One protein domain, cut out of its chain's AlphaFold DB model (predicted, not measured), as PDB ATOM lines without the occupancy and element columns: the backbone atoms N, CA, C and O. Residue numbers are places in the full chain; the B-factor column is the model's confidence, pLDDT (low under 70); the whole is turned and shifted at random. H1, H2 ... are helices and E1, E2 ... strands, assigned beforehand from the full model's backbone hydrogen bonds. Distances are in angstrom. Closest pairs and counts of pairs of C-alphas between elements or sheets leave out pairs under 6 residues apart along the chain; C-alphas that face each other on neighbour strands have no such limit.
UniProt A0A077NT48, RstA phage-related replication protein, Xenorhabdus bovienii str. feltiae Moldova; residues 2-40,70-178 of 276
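Overview. This is residues 2 to 40 and 70 to 178 of the 276 residues of the protein "RstA phage-related replication protein" of Xenorhabdus bovienii str. feltiae Moldova (UniProt A0A077NT48). A sheet of five antiparallel strands is curled like part of a barrel, and the last part of the long helix H2 packs over one face of it, while residues 70 to 86 of H2 stick out as a long arm. H3 packs at one end of the sheet, H4 follows it and folds back near the last part of H2, running the opposite way to H2, and residues 2 to 7 stick out as a tail. The 148 printed residues have four named helices and five named strands, in the order E1 H1 H2 E2 E3 E4 E5 H3 H4; the sheet's order is E1 E5 E4 E3 E2 and the class is mixed, helices and strands. The whole is only just compact, close to loose, with a radius of gyration of the C-alphas of 17.7 A; arm and tail give it the length in its spans of 79 by 35 by 29 A.

Along the chain. E1, residues 8 to 17, begins with C-alpha 8 at (45.536, 46.908, 97.968), spans 27.6 A and bends by 56 degrees at residue 11. H1 is residues 18 to 22, 8.4 A. H2, residues 70 to 104, runs 49.9 A from C-alpha 70 at (46.251, 7.844, 49.778). E2 is residues 106 to 108, 6.7 A; E3 is 119 to 127, 23.5 A; E4 is 134 to 142, 23.9 A; E5 is 146 to 151, 17.0 A. H3 is residues 153 to 162, 14.6 A, and H4, residues 165 to 174, 14.2 A, ends with C-alpha 174 at (50.483, 43.178, 75.312).

Arrangement. The sheet is twisted, and E2 E3 E4 E5 form a meander, each strand the antiparallel neighbour of the one before. N 14 and O 149 of E1 and E5 are 3.1 A apart, N 139 and O 148 of E4 and E5 2.8 A, N 123 and O 138 of E3 and E4 2.9 A, and N 107 and O 126 of E2 and E3 2.9 A, within hydrogen-bond range. With H2 on one face, the sheet makes two layers; H2 has a height over the sheet of 6.2 A and runs along the strands, at 10 degrees to E2 on the local plane. H3 is on the sheet; its closest C-alphas to E1 are those of Gly 153 and Asp 10, 4.0 A. H1 touches H2 with residues 92 to 96 of H2 alone, closest at the C-alphas of Met 21 and Leu 92, 5.7 A, and only grazes the sheet. H4 is not on the sheet; it is close to but not clearly touching H2, closest at the C-alphas of Ile 168 and Val 103, 6.9 A. In H2 and H4 every O i to N i+4 pair is within hydrogen-bond range; H3 has 5 of 6, and H1 0 of 1, with 2 of 2 O i to N i+3 pairs.

Size, cuts and confidence. The C-alphas of Met 2 and Phe 70, the two farthest apart, are 78.8 A apart. Residues 41 to 69 are not printed, and C-alphas 40 and 70 are 30.2 A apart across the cut. Of the links printed whole, none is long. Residues 2 to 3, 70 to 72 and 129 to 132 have a pLDDT under 70.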
ATOM      1  N   MET A   2      42.710  63.154 107.728       51.16
ATOM      2  CA  MET A   2      42.435  61.906 107.010       51.16
ATOM      3  C   MET A   2      43.779  61.232 106.753       51.16
ATOM      4  O   MET A   2      44.609  61.766 106.024       51.16
ATOM      5  N   THR A   3      44.016  60.111 107.420       62.97
ATOM      6  CA  THR A   3      45.111  59.194 107.119       62.97
ATOM      7  C   THR A   3      44.928  58.716 105.684       62.97
ATOM      8  O   THR A   3      43.848  58.225 105.338       62.97
ATOM      9  N   ASP A   4      45.950  58.900 104.850       73.25
ATOM     10  CA  ASP A   4      45.968  58.333 103.505       73.25
ATOM     11  C   ASP A   4      45.888  56.804 103.626       73.25
ATOM     12  O   ASP A   4      46.666  56.192 104.363       73.25
ATOM     13  N   ARG A   5      44.882  56.197 102.991       83.00
ATOM     14  CA  ARG A   5      44.611  54.755 103.068       83.00
ATOM     15  C   ARG A   5      44.941  54.141 101.718       83.00
ATOM     16  O   ARG A   5      44.236  54.366 100.738       83.00
ATOM     17  N   SER A   6      46.007  53.346 101.674       89.06
ATOM     18  CA  SER A   6      46.423  52.661 100.453       89.06
ATOM     19  C   SER A   6      45.384  51.631 100.008       89.06
ATOM     20  O   SER A   6      44.910  50.834 100.821       89.06
ATOM     21  N   VAL A   7      45.096  51.595  98.706       92.19
ATOM     22  CA  VAL A   7      44.308  50.524  98.088       92.19
ATOM     23  C   VAL A   7      45.225  49.356  97.741       92.19
ATOM     24  O   VAL A   7      46.243  49.522  97.071       92.19
ATOM     25  N   LEU A   8      44.838  48.167  98.182       94.12
ATOM     26  CA  LEU A   8      45.536  46.908  97.968       94.12
ATOM     27  C   LEU A   8      44.778  46.059  96.945       94.12
ATOM     28  O   LEU A   8      43.551  46.101  96.874       94.12
ATOM     29  N   ILE A   9      45.504  45.242  96.186       95.62
ATOM     30  CA  ILE A   9      44.908  44.166  95.387       95.62
ATOM     31  C   ILE A   9      44.944  42.902  96.246       95.62
ATOM     32  O   ILE A   9      46.024  42.411  96.560       95.62
ATOM     33  N   ASP A  10      43.776  42.380  96.619       95.25
ATOM     34  CA  ASP A  10      43.645  41.199  97.490       95.25
ATOM     35  C   ASP A  10      43.221  39.937  96.714       95.25
ATOM     36  O   ASP A  10      43.273  38.815  97.214       95.25
ATOM     37  N   TYR A  11      42.843  40.087  95.445       96.81
ATOM     38  CA  TYR A  11      42.610  38.961  94.548       96.81
ATOM     39  C   TYR A  11      42.786  39.388  93.097       96.81
ATOM     40  O   TYR A  11      42.275  40.430  92.688       96.81
ATOM     41  N   LEU A  12      43.434  38.550  92.293       97.12
ATOM     42  CA  LEU A  12      43.582  38.761  90.857       97.12
ATOM     43  C   LEU A  12      43.309  37.458  90.115       97.12
ATOM     44  O   LEU A  12      43.980  36.453  90.348       97.12
ATOM     45  N   ALA A  13      42.361  37.477  89.182       97.50
ATOM     46  CA  ALA A  13      42.151  36.364  88.273       97.50
ATOM     47  C   ALA A  13      41.843  36.801  86.846       97.50
ATOM     48  O   ALA A  13      41.062  37.722  86.599       97.50
ATOM     49  N   PHE A  14      42.415  36.079  85.892       96.88
ATOM     50  CA  PHE A  14      42.267  36.327  84.464       96.88
ATOM     51  C   PHE A  14      42.394  35.024  83.676       96.88
ATOM     52  O   PHE A  14      42.878  34.010  84.177       96.88
ATOM     53  N   SER A  15      41.938  35.049  82.430       96.00
ATOM     54  CA  SER A  15      42.100  33.938  81.494       96.00
ATOM     55  C   SER A  15      42.533  34.462  80.142       96.00
ATOM     56  O   SER A  15      42.070  35.531  79.741       96.00
ATOM     57  N   ALA A  16      43.310  33.676  79.411       96.00
ATOM     58  CA  ALA A  16      43.692  34.000  78.047       96.00
ATOM     59  C   ALA A  16      43.865  32.726  77.208       96.00
ATOM     60  O   ALA A  16      44.091  31.650  77.771       96.00
ATOM     61  N   PRO A  17      43.774  32.814  75.871       96.19
ATOM     62  CA  PRO A  17      44.195  31.730  74.991       96.19
ATOM     63  C   PRO A  17      45.654  31.361  75.259       96.19
ATOM     64  O   PRO A  17      46.507  32.241  75.323       96.19
ATOM     65  N   LEU A  18      45.982  30.071  75.354       96.00
ATOM     66  CA  LEU A  18      47.376  29.634  75.508       96.00
ATOM     67  C   LEU A  18      48.249  30.093  74.326       96.00
ATOM     68  O   LEU A  18      49.448  30.318  74.478       96.00
ATOM     69  N   SER A  19      47.637  30.300  73.157       94.75
ATOM     70  CA  SER A  19      48.295  30.822  71.960       94.75
ATOM     71  C   SER A  19      48.916  32.212  72.132       94.75
ATOM     72  O   SER A  19      49.889  32.474  71.429       94.75
ATOM     73  N   CYS A  20      48.458  33.064  73.062       95.56
ATOM     74  CA  CYS A  20      49.090  34.377  73.296       95.56
ATOM     75  C   CYS A  20      50.543  34.253  73.794       95.56
ATOM     76  O   CYS A  20      51.351  35.163  73.641       95.56
ATOM     77  N   MET A  21      50.939  33.083  74.315       96.06
ATOM     78  CA  MET A  21      52.327  32.807  74.704       96.06
ATOM     79  C   MET A  21      53.295  32.758  73.510       96.06
ATOM     80  O   MET A  21      54.514  32.740  73.699       96.06
ATOM     81  N   LYS A  22      52.801  32.773  72.265       94.12
ATOM     82  CA  LYS A  22      53.641  32.992  71.077       94.12
ATOM     83  C   LYS A  22      54.334  34.355  71.133       94.12
ATOM     84  O   LYS A  22      55.520  34.437  70.804       94.12
ATOM     85  N   ASP A  23      53.658  35.357  71.682       93.56
ATOM     86  CA  ASP A  23      54.059  36.761  71.595       93.56
ATOM     87  C   ASP A  23      54.748  37.274  72.863       93.56
ATOM     88  O   ASP A  23      55.252  38.395  72.884       93.56
ATOM     89  N   VAL A  24      54.870  36.445  73.906       93.50
ATOM     90  CA  VAL A  24      55.493  36.834  75.188       93.50
ATOM     91  C   VAL A  24      56.917  37.385  75.034       93.50
ATOM     92  O   VAL A  24      57.304  38.312  75.734       93.50
ATOM     93  N   HIS A  25      57.685  36.845  74.086       90.75
ATOM     94  CA  HIS A  25      59.069  37.243  73.819       90.75
ATOM     95  C   HIS A  25      59.188  38.588  73.082       90.75
ATOM     96  O   HIS A  25      60.285  39.128  72.974       90.75
ATOM     97  N   THR A  26      58.078  39.109  72.550       92.88
ATOM     98  CA  THR A  26      58.038  40.370  71.792       92.88
ATOM     99  C   THR A  26      57.775  41.584  72.681       92.88
ATOM    100  O   THR A  26      57.791  42.709  72.187       92.88
ATOM    101  N   PHE A  27      57.548  41.383  73.983       92.88
ATOM    102  CA  PHE A  27      57.299  42.474  74.918       92.88
ATOM    103  C   PHE A  27      58.526  43.383  75.047       92.88
ATOM    104  O   PHE A  27      59.632  42.929  75.351       92.88
ATOM    105  N   GLN A  28      58.329  44.681  74.826       85.81
ATOM    106  CA  GLN A  28      59.403  45.670  74.820       85.81
ATOM    107  C   GLN A  28      59.345  46.540  76.078       85.81
ATOM    108  O   GLN A  28      58.689  47.579  76.112       85.81
ATOM    109  N   GLU A  29      60.069  46.132  77.120       85.50
ATOM    110  CA  GLU A  29      60.309  46.954  78.310       85.50
ATOM    111  C   GLU A  29      61.746  46.759  78.808       85.50
ATOM    112  O   GLU A  29      62.354  45.696  78.640       85.50
ATOM    113  N   LYS A  30      62.326  47.803  79.408       79.25
ATOM    114  CA  LYS A  30      63.697  47.763  79.928       79.25
ATOM    115  C   LYS A  30      63.828  46.654  80.981       79.25
ATOM    116  O   LYS A  30      63.073  46.631  81.947       79.25
ATOM    117  N   GLY A  31      64.806  45.763  80.803       77.62
ATOM    118  CA  GLY A  31      65.022  44.605  81.680       77.62
ATOM    119  C   GLY A  31      64.251  43.343  81.275       77.62
ATOM    120  O   GLY A  31      64.395  42.309  81.921       77.62
ATOM    121  N   HIS A  32      63.460  43.380  80.195       83.06
ATOM    122  CA  HIS A  32      62.851  42.175  79.647       83.06
ATOM    123  C   HIS A  32      63.871  41.326  78.870       83.06
ATOM    124  O   HIS A  32      64.375  41.719  77.818       83.06
ATOM    125  N   GLU A  33      64.143  40.120  79.363       85.00
ATOM    126  CA  GLU A  33      65.029  39.159  78.706       85.00
ATOM    127  C   GLU A  33      64.245  38.173  77.834       85.00
ATOM    128  O   GLU A  33      63.836  37.106  78.288       85.00
ATOM    129  N   TRP A  34      64.067  38.496  76.554       80.19
ATOM    130  CA  TRP A  34      63.349  37.631  75.606       80.19
ATOM    131  C   TRP A  34      64.014  36.255  75.406       80.19
ATOM    132  O   TRP A  34      63.338  35.267  75.121       80.19
ATOM    133  N   ARG A  35      65.340  36.161  75.592       81.31
ATOM    134  CA  ARG A  35      66.126  34.924  75.397       81.31
ATOM    135  C   ARG A  35      65.766  33.811  76.374       81.31
ATOM    136  O   ARG A  35      66.107  32.659  76.132       81.31
ATOM    137  N   LYS A  36      65.068  34.134  77.466       85.88
ATOM    138  CA  LYS A  36      64.594  33.120  78.400       85.88
ATOM    139  C   LYS A  36      63.414  32.328  77.854       85.88
ATOM    140  O   LYS A  36      63.055  31.356  78.489       85.88
ATOM    141  N   TYR A  37      62.778  32.688  76.743       89.06
ATOM    142  CA  TYR A  37      61.665  31.901  76.206       89.06
ATOM    143  C   TYR A  37      62.156  30.900  75.162       89.06
ATOM    144  O   TYR A  37      62.933  31.236  74.276       89.06
ATOM    145  N   GLU A  38      61.675  29.664  75.268       87.62
ATOM    146  CA  GLU A  38      61.967  28.595  74.312       87.62
ATOM    147  C   GLU A  38      61.505  28.976  72.899       87.62
ATOM    148  O   GLU A  38      60.473  29.633  72.745       87.62
ATOM    149  N   PHE A  39      62.244  28.591  71.859       88.12
ATOM    150  CA  PHE A  39      61.838  28.851  70.477       88.12
ATOM    151  C   PHE A  39      60.602  28.024  70.105       88.12
ATOM    152  O   PHE A  39      60.444  26.887  70.544       88.12
ATOM    153  N   LEU A  40      59.705  28.604  69.304       89.75
ATOM    154  CA  LEU A  40      58.553  27.858  68.800       89.75
ATOM    155  C   LEU A  40      59.039  26.776  67.819       89.75
ATOM    156  O   LEU A  40      59.906  27.072  66.990       89.75
ATOM    157  N   PHE A  70      46.920   6.648  49.270       59.75
ATOM    158  CA  PHE A  70      46.251   7.844  49.778       59.75
ATOM    159  C   PHE A  70      45.981   7.768  51.290       59.75
ATOM    160  O   PHE A  70      46.250   8.738  52.002       59.75
ATOM    161  N   SER A  71      45.530   6.619  51.807       63.00
ATOM    162  CA  SER A  71      45.266   6.423  53.240       63.00
ATOM    163  C   SER A  71      46.545   6.518  54.080       63.00
ATOM    164  O   SER A  71      46.594   7.303  55.027       63.00
ATOM    165  N   SER A  72      47.621   5.841  53.672       66.00
ATOM    166  CA  SER A  72      48.937   5.925  54.326       66.00
ATOM    167  C   SER A  72      49.548   7.332  54.257       66.00
ATOM    168  O   SER A  72      50.258   7.769  55.164       66.00
ATOM    169  N   SER A  73      49.254   8.097  53.200       75.56
ATOM    170  CA  SER A  73      49.618   9.518  53.104       75.56
ATOM    171  C   SER A  73      48.884  10.379  54.130       75.56
ATOM    172  O   SER A  73      49.509  11.227  54.766       75.56
ATOM    173  N   ILE A  74      47.583  10.151  54.323       77.75
ATOM    174  CA  ILE A  74      46.776  10.869  55.319       77.75
ATOM    175  C   ILE A  74      47.232  10.535  56.742       77.75
ATOM    176  O   ILE A  74      47.393  11.443  57.558       77.75
ATOM    177  N   GLU A  75      47.475   9.261  57.045       82.94
ATOM    178  CA  GLU A  75      47.948   8.827  58.364       82.94
ATOM    179  C   GLU A  75      49.299   9.453  58.724       82.94
ATOM    180  O   GLU A  75      49.483   9.956  59.836       82.94
ATOM    181  N   ASP A  76      50.229   9.505  57.770       82.62
ATOM    182  CA  ASP A  76      51.522  10.159  57.959       82.62
ATOM    183  C   ASP A  76      51.389  11.670  58.193       82.62
ATOM    184  O   ASP A  76      52.077  12.220  59.059       82.62
ATOM    185  N   ILE A  77      50.503  12.348  57.454       81.81
ATOM    186  CA  ILE A  77      50.212  13.778  57.645       81.81
ATOM    187  C   ILE A  77      49.628  14.022  59.041       81.81
ATOM    188  O   ILE A  77      50.095  14.920  59.750       81.81
ATOM    189  N   ASN A  78      48.661  13.205  59.465       86.12
ATOM    190  CA  ASN A  78      48.035  13.312  60.782       86.12
ATOM    191  C   ASN A  78      49.054  13.087  61.902       86.12
ATOM    192  O   ASN A  78      49.168  13.921  62.798       86.12
ATOM    193  N   ARG A  79      49.886  12.043  61.804       87.12
ATOM    194  CA  ARG A  79      50.955  11.764  62.777       87.12
ATOM    195  C   ARG A  79      51.947  12.926  62.894       87.12
ATOM    196  O   ARG A  79      52.368  13.284  63.997       87.12
ATOM    197  N   LYS A  80      52.325  13.541  61.767       85.88
ATOM    198  CA  LYS A  80      53.199  14.729  61.736       85.88
ATOM    199  C   LYS A  80      52.533  15.931  62.408       85.88
ATOM    200  O   LYS A  80      53.163  16.593  63.234       85.88
ATOM    201  N   ALA A  81      51.262  16.187  62.100       86.12
ATOM    202  CA  ALA A  81      50.486  17.264  62.710       86.12
ATOM    203  C   ALA A  81      50.318  17.069  64.224       86.12
ATOM    204  O   ALA A  81      50.529  18.010  64.988       86.12
ATOM    205  N   GLU A  82      50.012  15.855  64.681       89.31
ATOM    206  CA  GLU A  82      49.901  15.511  66.101       89.31
ATOM    207  C   GLU A  82      51.211  15.742  66.851       89.31
ATOM    208  O   GLU A  82      51.218  16.368  67.916       89.31
ATOM    209  N   ARG A  83      52.336  15.292  66.282       89.12
ATOM    210  CA  ARG A  83      53.658  15.499  66.880       89.12
ATOM    211  C   ARG A  83      53.996  16.984  66.989       89.12
ATOM    212  O   ARG A  83      54.373  17.435  68.070       89.12
ATOM    213  N   TYR A  84      53.809  17.743  65.909       90.00
ATOM    214  CA  TYR A  84      54.004  19.192  65.916       90.00
ATOM    215  C   TYR A  84      53.121  19.877  66.966       90.00
ATOM    216  O   TYR A  84      53.613  20.681  67.755       90.00
ATOM    217  N   ASN A  85      51.833  19.533  67.025       90.38
ATOM    218  CA  ASN A  85      50.897  20.115  67.984       90.38
ATOM    219  C   ASN A  85      51.302  19.806  69.431       90.38
ATOM    220  O   ASN A  85      51.244  20.690  70.284       90.38
ATOM    221  N   LYS A  86      51.765  18.582  69.709       91.12
ATOM    222  CA  LYS A  86      52.270  18.191  71.030       91.12
ATOM    223  C   LYS A  86      53.500  19.009  71.432       91.12
ATOM    224  O   LYS A  86      53.548  19.530  72.547       91.12
ATOM    225  N   GLU A  87      54.473  19.148  70.534       92.38
ATOM    226  CA  GLU A  87      55.692  19.928  70.782       92.38
ATOM    227  C   GLU A  87      55.378  21.430  70.927       92.38
ATOM    228  O   GLU A  87      55.883  22.085  71.841       92.38
ATOM    229  N   LEU A  88      54.459  21.966  70.115       92.38
ATOM    230  CA  LEU A  88      53.998  23.351  70.219       92.38
ATOM    231  C   LEU A  88      53.311  23.615  71.560       92.38
ATOM    232  O   LEU A  88      53.644  24.592  72.229       92.38
ATOM    233  N   LEU A  89      52.380  22.756  71.980       91.88
ATOM    234  CA  LEU A  89      51.694  22.896  73.267       91.88
ATOM    235  C   LEU A  89      52.683  22.833  74.435       91.88
ATOM    236  O   LEU A  89      52.604  23.663  75.340       91.88
ATOM    237  N   SER A  90      53.647  21.908  74.390       93.31
ATOM    238  CA  SER A  90      54.722  21.826  75.385       93.31
ATOM    239  C   SER A  90      55.512  23.137  75.474       93.31
ATOM    240  O   SER A  90      55.676  23.688  76.566       93.31
ATOM    241  N   CYS A  91      55.913  23.697  74.327       94.81
ATOM    242  CA  CYS A  91      56.615  24.979  74.255       94.81
ATOM    243  C   CYS A  91      55.759  26.140  74.797       94.81
ATOM    244  O   CYS A  91      56.235  26.940  75.604       94.81
ATOM    245  N   LEU A  92      54.471  26.225  74.445       95.81
ATOM    246  CA  LEU A  92      53.581  27.273  74.966       95.81
ATOM    247  C   LEU A  92      53.391  27.166  76.485       95.81
ATOM    248  O   LEU A  92      53.405  28.184  77.176       95.81
ATOM    249  N   HIS A  93      53.284  25.953  77.029       95.44
ATOM    250  CA  HIS A  93      53.247  25.734  78.475       95.44
ATOM    251  C   HIS A  93      54.571  26.094  79.159       95.44
ATOM    252  O   HIS A  93      54.561  26.696  80.234       95.44
ATOM    253  N   SER A  94      55.712  25.756  78.555       95.31
ATOM    254  CA  SER A  94      57.048  26.172  79.007       95.31
ATOM    255  C   SER A  94      57.137  27.700  79.082       95.31
ATOM    256  O   SER A  94      57.488  28.265  80.121       95.31
ATOM    257  N   ARG A  95      56.692  28.396  78.030       96.62
ATOM    258  CA  ARG A  95      56.629  29.862  77.981       96.62
ATOM    259  C   ARG A  95      55.676  30.459  79.013       96.62
ATOM    260  O   ARG A  95      56.056  31.430  79.662       96.62
ATOM    261  N   LEU A  96      54.503  29.861  79.225       96.62
ATOM    262  CA  LEU A  96      53.549  30.278  80.257       96.62
ATOM    263  C   LEU A  96      54.169  30.216  81.653       96.62
ATOM    264  O   LEU A  96      54.082  31.184  82.401       96.62
ATOM    265  N   ARG A  97      54.865  29.126  81.996       95.44
ATOM    266  CA  ARG A  97      55.562  29.016  83.290       95.44
ATOM    267  C   ARG A  97      56.587  30.132  83.479       95.44
ATOM    268  O   ARG A  97      56.629  30.758  84.534       95.44
ATOM    269  N   ARG A  98      57.374  30.425  82.440       94.50
ATOM    270  CA  ARG A  98      58.380  31.498  82.470       94.50
ATOM    271  C   ARG A  98      57.756  32.891  82.516       94.50
ATOM    272  O   ARG A  98      58.318  33.774  83.151       94.50
ATOM    273  N   PHE A  99      56.613  33.096  81.864       95.00
ATOM    274  CA  PHE A  99      55.823  34.322  81.975       95.00
ATOM    275  C   PHE A  99      55.342  34.533  83.411       95.00
ATOM    276  O   PHE A  99      55.558  35.607  83.964       95.00
ATOM    277  N   ILE A 100      54.768  33.497  84.034       95.62
ATOM    278  CA  ILE A 100      54.278  33.578  85.413       95.62
ATOM    279  C   ILE A 100      55.413  33.921  86.386       95.62
ATOM    280  O   ILE A 100      55.279  34.862  87.165       95.62
ATOM    281  N   ALA A 101      56.560  33.248  86.267       93.12
ATOM    282  CA  ALA A 101      57.739  33.561  87.072       93.12
ATOM    283  C   ALA A 101      58.245  34.991  86.831       93.12
ATOM    284  O   ALA A 101      58.478  35.737  87.772       93.12
ATOM    285  N   ALA A 102      58.358  35.407  85.568       91.25
ATOM    286  CA  ALA A 102      58.916  36.706  85.208       91.25
ATOM    287  C   ALA A 102      58.046  37.906  85.607       91.25
ATOM    288  O   ALA A 102      58.589  38.966  85.899       91.25
ATOM    289  N   VAL A 103      56.722  37.770  85.523       92.56
ATOM    290  CA  VAL A 103      55.790  38.895  85.704       92.56
ATOM    291  C   VAL A 103      55.229  38.939  87.116       92.56
ATOM    292  O   VAL A 103      55.056  40.024  87.663       92.56
ATOM    293  N   PHE A 104      54.964  37.772  87.703       94.31
ATOM    294  CA  PHE A 104      54.335  37.661  89.016       94.31
ATOM    295  C   PHE A 104      55.314  37.220  90.112       94.31
ATOM    296  O   PHE A 104      54.952  37.254  91.283       94.31
ATOM    297  N   GLY A 105      56.541  36.799  89.775       92.88
ATOM    298  CA  GLY A 105      57.484  36.268  90.767       92.88
ATOM    299  C   GLY A 105      56.994  34.962  91.402       92.88
ATOM    300  O   GLY A 105      57.267  34.705  92.574       92.88
ATOM    301  N   LEU A 106      56.205  34.176  90.657       94.69
ATOM    302  CA  LEU A 106      55.570  32.942  91.128       94.69
ATOM    303  C   LEU A 106      56.066  31.727  90.344       94.69
ATOM    304  O   LEU A 106      56.194  31.775  89.120       94.69
ATOM    305  N   PHE A 107      56.244  30.598  91.022       93.75
ATOM    306  CA  PHE A 107      56.580  29.332  90.374       93.75
ATOM    307  C   PHE A 107      55.359  28.445  90.178       93.75
ATOM    308  O   PHE A 107      54.575  28.217  91.095       93.75
ATOM    309  N   VAL A 108      55.222  27.905  88.968       94.69
ATOM    310  CA  VAL A 108      54.181  26.927  88.643       94.69
ATOM    311  C   VAL A 108      54.646  25.546  89.088       94.69
ATOM    312  O   VAL A 108      55.640  25.031  88.575       94.69
ATOM    313  N   GLY A 109      53.904  24.948  90.013       93.25
ATOM    314  CA  GLY A 109      54.139  23.599  90.506       93.25
ATOM    315  C   GLY A 109      53.933  22.486  89.476       93.25
ATOM    316  O   GLY A 109      53.578  22.736  88.316       93.25
ATOM    317  N   PRO A 110      54.110  21.225  89.907       92.75
ATOM    318  CA  PRO A 110      53.745  20.075  89.094       92.75
ATOM    319  C   PRO A 110      52.238  20.063  88.809       92.75
ATOM    320  O   PRO A 110      51.424  20.574  89.584       92.75
ATOM    321  N   ALA A 111      51.880  19.462  87.676       94.62
ATOM    322  CA  ALA A 111      50.493  19.211  87.320       94.62
ATOM    323  C   ALA A 111      49.830  18.294  88.355       94.62
ATOM    324  O   ALA A 111      50.436  17.328  88.819       94.62
ATOM    325  N   ARG A 112      48.589  18.607  88.722       95.00
ATOM    326  CA  ARG A 112      47.843  17.887  89.759       95.00
ATOM    327  C   ARG A 112      47.025  16.722  89.209       95.00
ATOM    328  O   ARG A 112      46.453  15.983  90.006       95.00
ATOM    329  N   GLY A 113      46.884  16.605  87.888       94.38
ATOM    330  CA  GLY A 113      45.975  15.654  87.246       94.38
ATOM    331  C   GLY A 113      44.499  15.936  87.546       94.38
ATOM    332  O   GLY A 113      43.652  15.069  87.361       94.38
ATOM    333  N   THR A 114      44.190  17.124  88.071       95.19
ATOM    334  CA  THR A 114      42.847  17.522  88.503       95.19
ATOM    335  C   THR A 114      42.585  18.959  88.087       95.19
ATOM    336  O   THR A 114      43.338  19.871  88.428       95.19
ATOM    337  N   GLY A 115      41.518  19.155  87.321       94.25
ATOM    338  CA  GLY A 115      41.100  20.460  86.829       94.25
ATOM    339  C   GLY A 115      40.100  21.179  87.735       94.25
ATOM    340  O   GLY A 115      39.945  20.892  88.921       94.25
ATOM    341  N   GLY A 116      39.411  22.153  87.151       93.06
ATOM    342  CA  GLY A 116      38.409  23.002  87.794       93.06
ATOM    343  C   GLY A 116      37.952  24.076  86.813       93.06
ATOM    344  O   GLY A 116      38.645  24.329  85.837       93.06
ATOM    345  N   PHE A 117      36.787  24.693  87.019       91.88
ATOM    346  CA  PHE A 117      36.255  25.720  86.101       91.88
ATOM    347  C   PHE A 117      36.187  25.272  84.622       91.88
ATOM    348  O   PHE A 117      36.461  26.061  83.723       91.88
ATOM    349  N   ALA A 118      35.844  23.999  84.379       94.25
ATOM    350  CA  ALA A 118      35.841  23.348  83.059       94.25
ATOM    351  C   ALA A 118      37.218  23.211  82.373       94.25
ATOM    352  O   ALA A 118      37.289  22.871  81.191       94.25
ATOM    353  N   TYR A 119      38.308  23.421  83.113       96.81
ATOM    354  CA  TYR A 119      39.649  23.020  82.698       96.81
ATOM    355  C   TYR A 119      39.936  21.572  83.084       96.81
ATOM    356  O   TYR A 119      39.369  21.057  84.050       96.81
ATOM    357  N   GLN A 120      40.831  20.933  82.337       96.56
ATOM    358  CA  GLN A 120      41.179  19.521  82.512       96.56
ATOM    359  C   GLN A 120      42.219  19.299  83.615       96.56
ATOM    360  O   GLN A 120      42.154  18.287  84.308       96.56
ATOM    361  N   ASP A 121      43.145  20.240  83.807       96.94
ATOM    362  CA  ASP A 121      44.233  20.106  84.779       96.94
ATOM    363  C   ASP A 121      44.565  21.444  85.456       96.94
ATOM    364  O   ASP A 121      44.087  22.514  85.057       96.94
ATOM    365  N   SER A 122      45.364  21.379  86.520       97.56
ATOM    366  CA  SER A 122      45.787  22.532  87.299       97.56
ATOM    367  C   SER A 122      47.121  22.328  88.019       97.56
ATOM    368  O   SER A 122      47.597  21.209  88.203       97.56
ATOM    369  N   ALA A 123      47.729  23.427  88.458       96.75
ATOM    370  CA  ALA A 123      48.912  23.446  89.310       96.75
ATOM    371  C   ALA A 123      48.807  24.580  90.329       96.75
ATOM    372  O   ALA A 123      48.183  25.615  90.083       96.75
ATOM    373  N   VAL A 124      49.455  24.376  91.470       96.00
ATOM    374  CA  VAL A 124      49.628  25.403  92.501       96.00
ATOM    375  C   VAL A 124      50.681  26.416  92.048       96.00
ATOM    376  O   VAL A 124      51.650  26.051  91.380       96.00
ATOM    377  N   LEU A 125      50.496  27.678  92.434       96.38
ATOM    378  CA  LEU A 125      51.510  28.723  92.329       96.38
ATOM    379  C   LEU A 125      52.206  28.918  93.682       96.38
ATOM    380  O   LEU A 125      51.526  29.113  94.691       96.38
ATOM    381  N   TYR A 126      53.537  28.886  93.680       93.88
ATOM    382  CA  TYR A 126      54.402  29.000  94.859       93.88
ATOM    383  C   TYR A 126      55.242  30.281  94.831       93.88
ATOM    384  O   TYR A 126      55.405  30.901  93.777       93.88
ATOM    385  N   SER A 127      55.803  30.644  95.986       87.00
ATOM    386  CA  SER A 127      56.814  31.699  96.113       87.00
ATOM    387  C   SER A 127      58.144  31.310  95.459       87.00
ATOM    388  O   SER A 127      58.420  30.126  95.249       87.00
ATOM    389  N   GLU A 128      58.995  32.304  95.176       71.88
ATOM    390  CA  GLU A 128      60.297  32.084  94.530       71.88
ATOM    391  C   GLU A 128      61.215  31.134  95.334       71.88
ATOM    392  O   GLU A 128      61.972  30.335  94.791       71.88
ATOM    393  N   ASN A 129      61.072  31.133  96.657       69.31
ATOM    394  CA  ASN A 129      61.897  30.317  97.545       69.31
ATOM    395  C   ASN A 129      61.381  28.877  97.715       69.31
ATOM    396  O   ASN A 129      61.880  28.150  98.572       69.31
ATOM    397  N   GLY A 130      60.378  28.457  96.933       56.84
ATOM    398  CA  GLY A 130      59.909  27.068  96.902       56.84
ATOM    399  C   GLY A 130      59.309  26.571  98.221       56.84
ATOM    400  O   GLY A 130      59.256  25.364  98.453       56.84
ATOM    401  N   GLY A 131      58.873  27.481  99.096       61.19
ATOM    402  CA  GLY A 131      58.198  27.113 100.338       61.19
ATOM    403  C   GLY A 131      56.850  26.432 100.077       61.19
ATOM    404  O   GLY A 131      56.261  26.571  99.008       61.19
ATOM    405  N   TYR A 132      56.309  25.753 101.092       66.62
ATOM    406  CA  TYR A 132      54.969  25.137 101.073       66.62
ATOM    407  C   TYR A 132      53.809  26.150 100.975       66.62
ATOM    408  O   TYR A 132      52.648  25.791 101.162       66.62
ATOM    409  N   GLU A 133      54.090  27.428 100.725       81.44
ATOM    410  CA  GLU A 133      53.081  28.476 100.687       81.44
ATOM    411  C   GLU A 133      52.388  28.527  99.325       81.44
ATOM    412  O   GLU A 133      52.993  28.772  98.281       81.44
ATOM    413  N   HIS A 134      51.076  28.306  99.355       90.25
ATOM    414  CA  HIS A 134      50.208  28.345  98.188       90.25
ATOM    415  C   HIS A 134      49.747  29.789  97.934       90.25
ATOM    416  O   HIS A 134      48.953  30.338  98.699       90.25
ATOM    417  N   PHE A 135      50.208  30.405  96.846       94.81
ATOM    418  CA  PHE A 135      49.883  31.793  96.479       94.81
ATOM    419  C   PHE A 135      48.790  31.916  95.421       94.81
ATOM    420  O   PHE A 135      48.176  32.973  95.258       94.81
ATOM    421  N   GLY A 136      48.486  30.820  94.740       96.06
ATOM    422  CA  GLY A 136      47.439  30.796  93.740       96.06
ATOM    423  C   GLY A 136      47.339  29.456  93.043       96.06
ATOM    424  O   GLY A 136      47.919  28.455  93.464       96.06
ATOM    425  N   MET A 137      46.583  29.459  91.956       97.25
ATOM    426  CA  MET A 137      46.358  28.304  91.106       97.25
ATOM    427  C   MET A 137      46.369  28.738  89.645       97.25
ATOM    428  O   MET A 137      45.884  29.817  89.297       97.25
ATOM    429  N   ILE A 138      46.870  27.856  88.791       97.94
ATOM    430  CA  ILE A 138      46.741  27.957  87.343       97.94
ATOM    431  C   ILE A 138      46.040  26.709  86.815       97.94
ATOM    432  O   ILE A 138      46.309  25.604  87.278       97.94
ATOM    433  N   TYR A 139      45.135  26.896  85.862       98.12
ATOM    434  CA  TYR A 139      44.318  25.859  85.240       98.12
ATOM    435  C   TYR A 139      44.510  25.894  83.724       98.12
ATOM    436  O   TYR A 139      44.661  26.976  83.150       98.12
ATOM    437  N   TRP A 140      44.506  24.732  83.072       96.56
ATOM    438  CA  TRP A 140      44.662  24.616  81.620       96.56
ATOM    439  C   TRP A 140      44.029  23.333  81.062       96.56
ATOM    440  O   TRP A 140      43.616  22.440  81.803       96.56
ATOM    441  N   GLY A 141      43.973  23.243  79.730       91.69
ATOM    442  CA  GLY A 141      43.352  22.128  79.009       91.69
ATOM    443  C   GLY A 141      41.829  22.255  78.971       91.69
ATOM    444  O   GLY A 141      41.217  22.738  79.919       91.69
ATOM    445  N   GLY A 142      41.197  21.855  77.868       89.88
ATOM    446  CA  GLY A 142      39.790  22.182  77.616       89.88
ATOM    447  C   GLY A 142      39.568  23.684  77.387       89.88
ATOM    448  O   GLY A 142      40.477  24.396  76.955       89.88
ATOM    449  N   ASN A 143      38.338  24.150  77.622       90.69
ATOM    450  CA  ASN A 143      37.913  25.556  77.539       90.69
ATOM    451  C   ASN A 143      38.492  26.339  76.334       90.69
ATOM    452  O   ASN A 143      39.054  27.426  76.487       90.69
ATOM    453  N   ASN A 144      38.406  25.751  75.134       90.19
ATOM    454  CA  ASN A 144      38.931  26.295  73.872       90.19
ATOM    455  C   ASN A 144      40.435  26.645  73.889       90.19
ATOM    456  O   ASN A 144      40.855  27.637  73.298       90.19
ATOM    457  N   GLY A 145      41.256  25.840  74.573       91.38
ATOM    458  CA  GLY A 145      42.712  26.012  74.590       91.38
ATOM    459  C   GLY A 145      43.169  27.244  75.374       91.38
ATOM    460  O   GLY A 145      44.201  27.838  75.059       91.38
ATOM    461  N   THR A 146      42.391  27.656  76.373       95.94
ATOM    462  CA  THR A 146      42.735  28.764  77.268       95.94
ATOM    463  C   THR A 146      43.469  28.271  78.516       95.94
ATOM    464  O   THR A 146      43.533  27.072  78.804       95.94
ATOM    465  N   PHE A 147      44.033  29.210  79.267       97.12
ATOM    466  CA  PHE A 147      44.456  29.006  80.645       97.12
ATOM    467  C   PHE A 147      43.743  30.012  81.557       97.12
ATOM    468  O   PHE A 147      43.319  31.082  81.110       97.12
ATOM    469  N   TYR A 148      43.635  29.683  82.841       97.94
ATOM    470  CA  TYR A 148      43.064  30.547  83.873       97.94
ATOM    471  C   TYR A 148      44.004  30.630  85.069       97.94
ATOM    472  O   TYR A 148      44.451  29.608  85.581       97.94
ATOM    473  N   VAL A 149      44.298  31.850  85.505       98.06
ATOM    474  CA  VAL A 149      45.143  32.141  86.666       98.06
ATOM    475  C   VAL A 149      44.276  32.777  87.736       98.06
ATOM    476  O   VAL A 149      43.496  33.679  87.434       98.06
ATOM    477  N   GLN A 150      44.447  32.339  88.980       97.31
ATOM    478  CA  GLN A 150      43.906  33.008  90.157       97.31
ATOM    479  C   GLN A 150      44.975  33.129  91.246       97.31
ATOM    480  O   GLN A 150      45.656  32.155  91.572       97.31
ATOM    481  N   ILE A 151      45.101  34.319  91.819       97.69
ATOM    482  CA  ILE A 151      46.070  34.666  92.858       97.69
ATOM    483  C   ILE A 151      45.276  35.255  94.027       97.69
ATOM    484  O   ILE A 151      44.507  36.196  93.835       97.69
ATOM    485  N   GLY A 152      45.414  34.667  95.218       95.44
ATOM    486  CA  GLY A 152      44.729  35.138  96.433       95.44
ATOM    487  C   GLY A 152      45.498  36.254  97.148       95.44
ATOM    488  O   GLY A 152      46.589  36.607  96.712       95.44
ATOM    489  N   GLY A 153      44.986  36.760  98.274       93.50
ATOM    490  CA  GLY A 153      45.546  37.941  98.958       93.50
ATOM    491  C   GLY A 153      47.019  37.823  99.342       93.50
ATOM    492  O   GLY A 153      47.813  38.715  99.041       93.50
ATOM    493  N   LYS A 154      47.433  36.673  99.895       92.44
ATOM    494  CA  LYS A 154      48.854  36.393 100.182       92.44
ATOM    495  C   LYS A 154      49.714  36.433  98.915       92.44
ATOM    496  O   LYS A 154      50.770  37.056  98.902       92.44
ATOM    497  N   GLY A 155      49.231  35.819  97.836       95.19
ATOM    498  CA  GLY A 155      49.920  35.830  96.550       95.19
ATOM    499  C   GLY A 155      49.971  37.217  95.920       95.19
ATOM    500  O   GLY A 155      51.004  37.595  95.387       95.19
ATOM    501  N   CYS A 156      48.902  38.010  96.020       96.25
ATOM    502  CA  CYS A 156      48.891  39.380  95.516       96.25
ATOM    503  C   CYS A 156      49.854  40.264  96.314       96.25
ATOM    504  O   CYS A 156      50.592  41.033  95.712       96.25
ATOM    505  N   THR A 157      49.930  40.092  97.635       93.88
ATOM    506  CA  THR A 157      50.926  40.773  98.480       93.88
ATOM    507  C   THR A 157      52.350  40.456  98.014       93.88
ATOM    508  O   THR A 157      53.149  41.368  97.812       93.88
ATOM    509  N   HIS A 158      52.651  39.177  97.762       94.12
ATOM    510  CA  HIS A 158      53.944  38.754  97.212       94.12
ATOM    511  C   HIS A 158      54.215  39.379  95.838       94.12
ATOM    512  O   HIS A 158      55.251  40.008  95.640       94.12
ATOM    513  N   VAL A 159      53.264  39.283  94.906       95.12
ATOM    514  CA  VAL A 159      53.372  39.858  93.555       95.12
ATOM    515  C   VAL A 159      53.677  41.355  93.618       95.12
ATOM    516  O   VAL A 159      54.633  41.815  92.997       95.12
ATOM    517  N   MET A 160      52.905  42.119  94.395       95.12
ATOM    518  CA  MET A 160      53.042  43.578  94.479       95.12
ATOM    519  C   MET A 160      54.301  44.025  95.240       95.12
ATOM    520  O   MET A 160      54.660  45.197  95.180       95.12
ATOM    521  N   SER A 161      55.005  43.111  95.917       93.06
ATOM    522  CA  SER A 161      56.336  43.392  96.474       93.06
ATOM    523  C   SER A 161      57.443  43.387  95.408       93.06
ATOM    524  O   SER A 161      58.451  44.073  95.564       93.06
ATOM    525  N   GLY A 162      57.251  42.641  94.310       91.19
ATOM    526  CA  GLY A 162      58.225  42.503  93.220       91.19
ATOM    527  C   GLY A 162      57.871  43.274  91.943       91.19
ATOM    528  O   GLY A 162      58.737  43.521  91.100       91.19
ATOM    529  N   THR A 163      56.608  43.670  91.771       92.56
ATOM    530  CA  THR A 163      56.129  44.416  90.597       92.56
ATOM    531  C   THR A 163      55.063  45.444  90.973       92.56
ATOM    532  O   THR A 163      54.679  45.558  92.129       92.56
ATOM    533  N   THR A 164      54.586  46.212  89.994       93.50
ATOM    534  CA  THR A 164      53.528  47.210  90.196       93.50
ATOM    535  C   THR A 164      52.289  46.874  89.361       93.50
ATOM    536  O   THR A 164      52.412  46.204  88.323       93.50
ATOM    537  N   PRO A 165      51.092  47.350  89.752       93.25
ATOM    538  CA  PRO A 165      49.875  47.170  88.962       93.25
ATOM    539  C   PRO A 165      50.016  47.655  87.512       93.25
ATOM    540  O   PRO A 165      49.530  46.998  86.593       93.25
ATOM    541  N   GLU A 166      50.740  48.752  87.275       92.50
ATOM    542  CA  GLU A 166      50.960  49.317  85.940       92.50
ATOM    543  C   GLU A 166      51.787  48.380  85.059       92.50
ATOM    544  O   GLU A 166      51.484  48.206  83.877       92.50
ATOM    545  N   LYS A 167      52.823  47.743  85.621       92.56
ATOM    546  CA  LYS A 167      53.626  46.749  84.895       92.56
ATOM    547  C   LYS A 167      52.790  45.529  84.532       92.56
ATOM    548  O   LYS A 167      52.850  45.068  83.393       92.56
ATOM    549  N   ILE A 168      51.976  45.031  85.466       94.50
ATOM    550  CA  ILE A 168      51.046  43.924  85.197       94.50
ATOM    551  C   ILE A 168      50.076  44.322  84.082       94.50
ATOM    552  O   ILE A 168      49.900  43.569  83.127       94.50
ATOM    553  N   TYR A 169      49.493  45.520  84.148       93.44
ATOM    554  CA  TYR A 169      48.576  46.018  83.125       93.44
ATOM    555  C   TYR A 169      49.219  46.061  81.730       93.44
ATOM    556  O   TYR A 169      48.611  45.579  80.773       93.44
ATOM    557  N   LYS A 170      50.458  46.560  81.599       94.06
ATOM    558  CA  LYS A 170      51.191  46.553  80.317       94.06
ATOM    559  C   LYS A 170      51.330  45.142  79.743       94.06
ATOM    560  O   LYS A 170      51.122  44.955  78.547       94.06
ATOM    561  N   TRP A 171      51.638  44.159  80.586       94.69
ATOM    562  CA  TRP A 171      51.727  42.754  80.185       94.69
ATOM    563  C   TRP A 171      50.390  42.180  79.729       94.69
ATOM    564  O   TRP A 171      50.322  41.544  78.679       94.69
ATOM    565  N   LEU A 172      49.327  42.410  80.503       94.75
ATOM    566  CA  LEU A 172      47.987  41.950  80.143       94.75
ATOM    567  C   LEU A 172      47.547  42.556  78.807       94.75
ATOM    568  O   LEU A 172      47.061  41.833  77.943       94.75
ATOM    569  N   LYS A 173      47.798  43.853  78.603       94.00
ATOM    570  CA  LYS A 173      47.510  44.553  77.348       94.00
ATOM    571  C   LYS A 173      48.315  43.999  76.171       94.00
ATOM    572  O   LYS A 173      47.739  43.781  75.117       94.00
ATOM    573  N   HIS A 174      49.612  43.747  76.353       94.50
ATOM    574  CA  HIS A 174      50.483  43.178  75.312       94.50
ATOM    575  C   HIS A 174      50.025  41.796  74.837       94.50
ATOM    576  O   HIS A 174      50.169  41.461  73.670       94.50
ATOM    577  N   LEU A 175      49.473  40.993  75.744       95.06
ATOM    578  CA  LEU A 175      48.990  39.642  75.453       95.06
ATOM    579  C   LEU A 175      47.508  39.605  75.037       95.06
ATOM    580  O   LEU A 175      46.898  38.534  75.070       95.06
ATOM    581  N   ASP A 176      46.917  40.759  74.709       93.75
ATOM    582  CA  ASP A 176      45.495  40.925  74.379       93.75
ATOM    583  C   ASP A 176      44.536  40.368  75.448       93.75
ATOM    584  O   ASP A 176      43.406  39.943  75.182       93.75
ATOM    585  N   ILE A 177      44.956  40.402  76.713       93.44
ATOM    586  CA  ILE A 177      44.120  40.052  77.857       93.44
ATOM    587  C   ILE A 177      43.309  41.293  78.213       93.44
ATOM    588  O   ILE A 177      43.736  42.135  78.995       93.44
ATOM    589  N   THR A 178      42.122  41.426  77.624       87.75
ATOM    590  CA  THR A 178      41.314  42.655  77.732       87.75
ATOM    591  C   THR A 178      40.371  42.689  78.933       87.75
ATOM    592  O   THR A 178      39.710  43.702  79.170       87.75
TER     593      THR A 178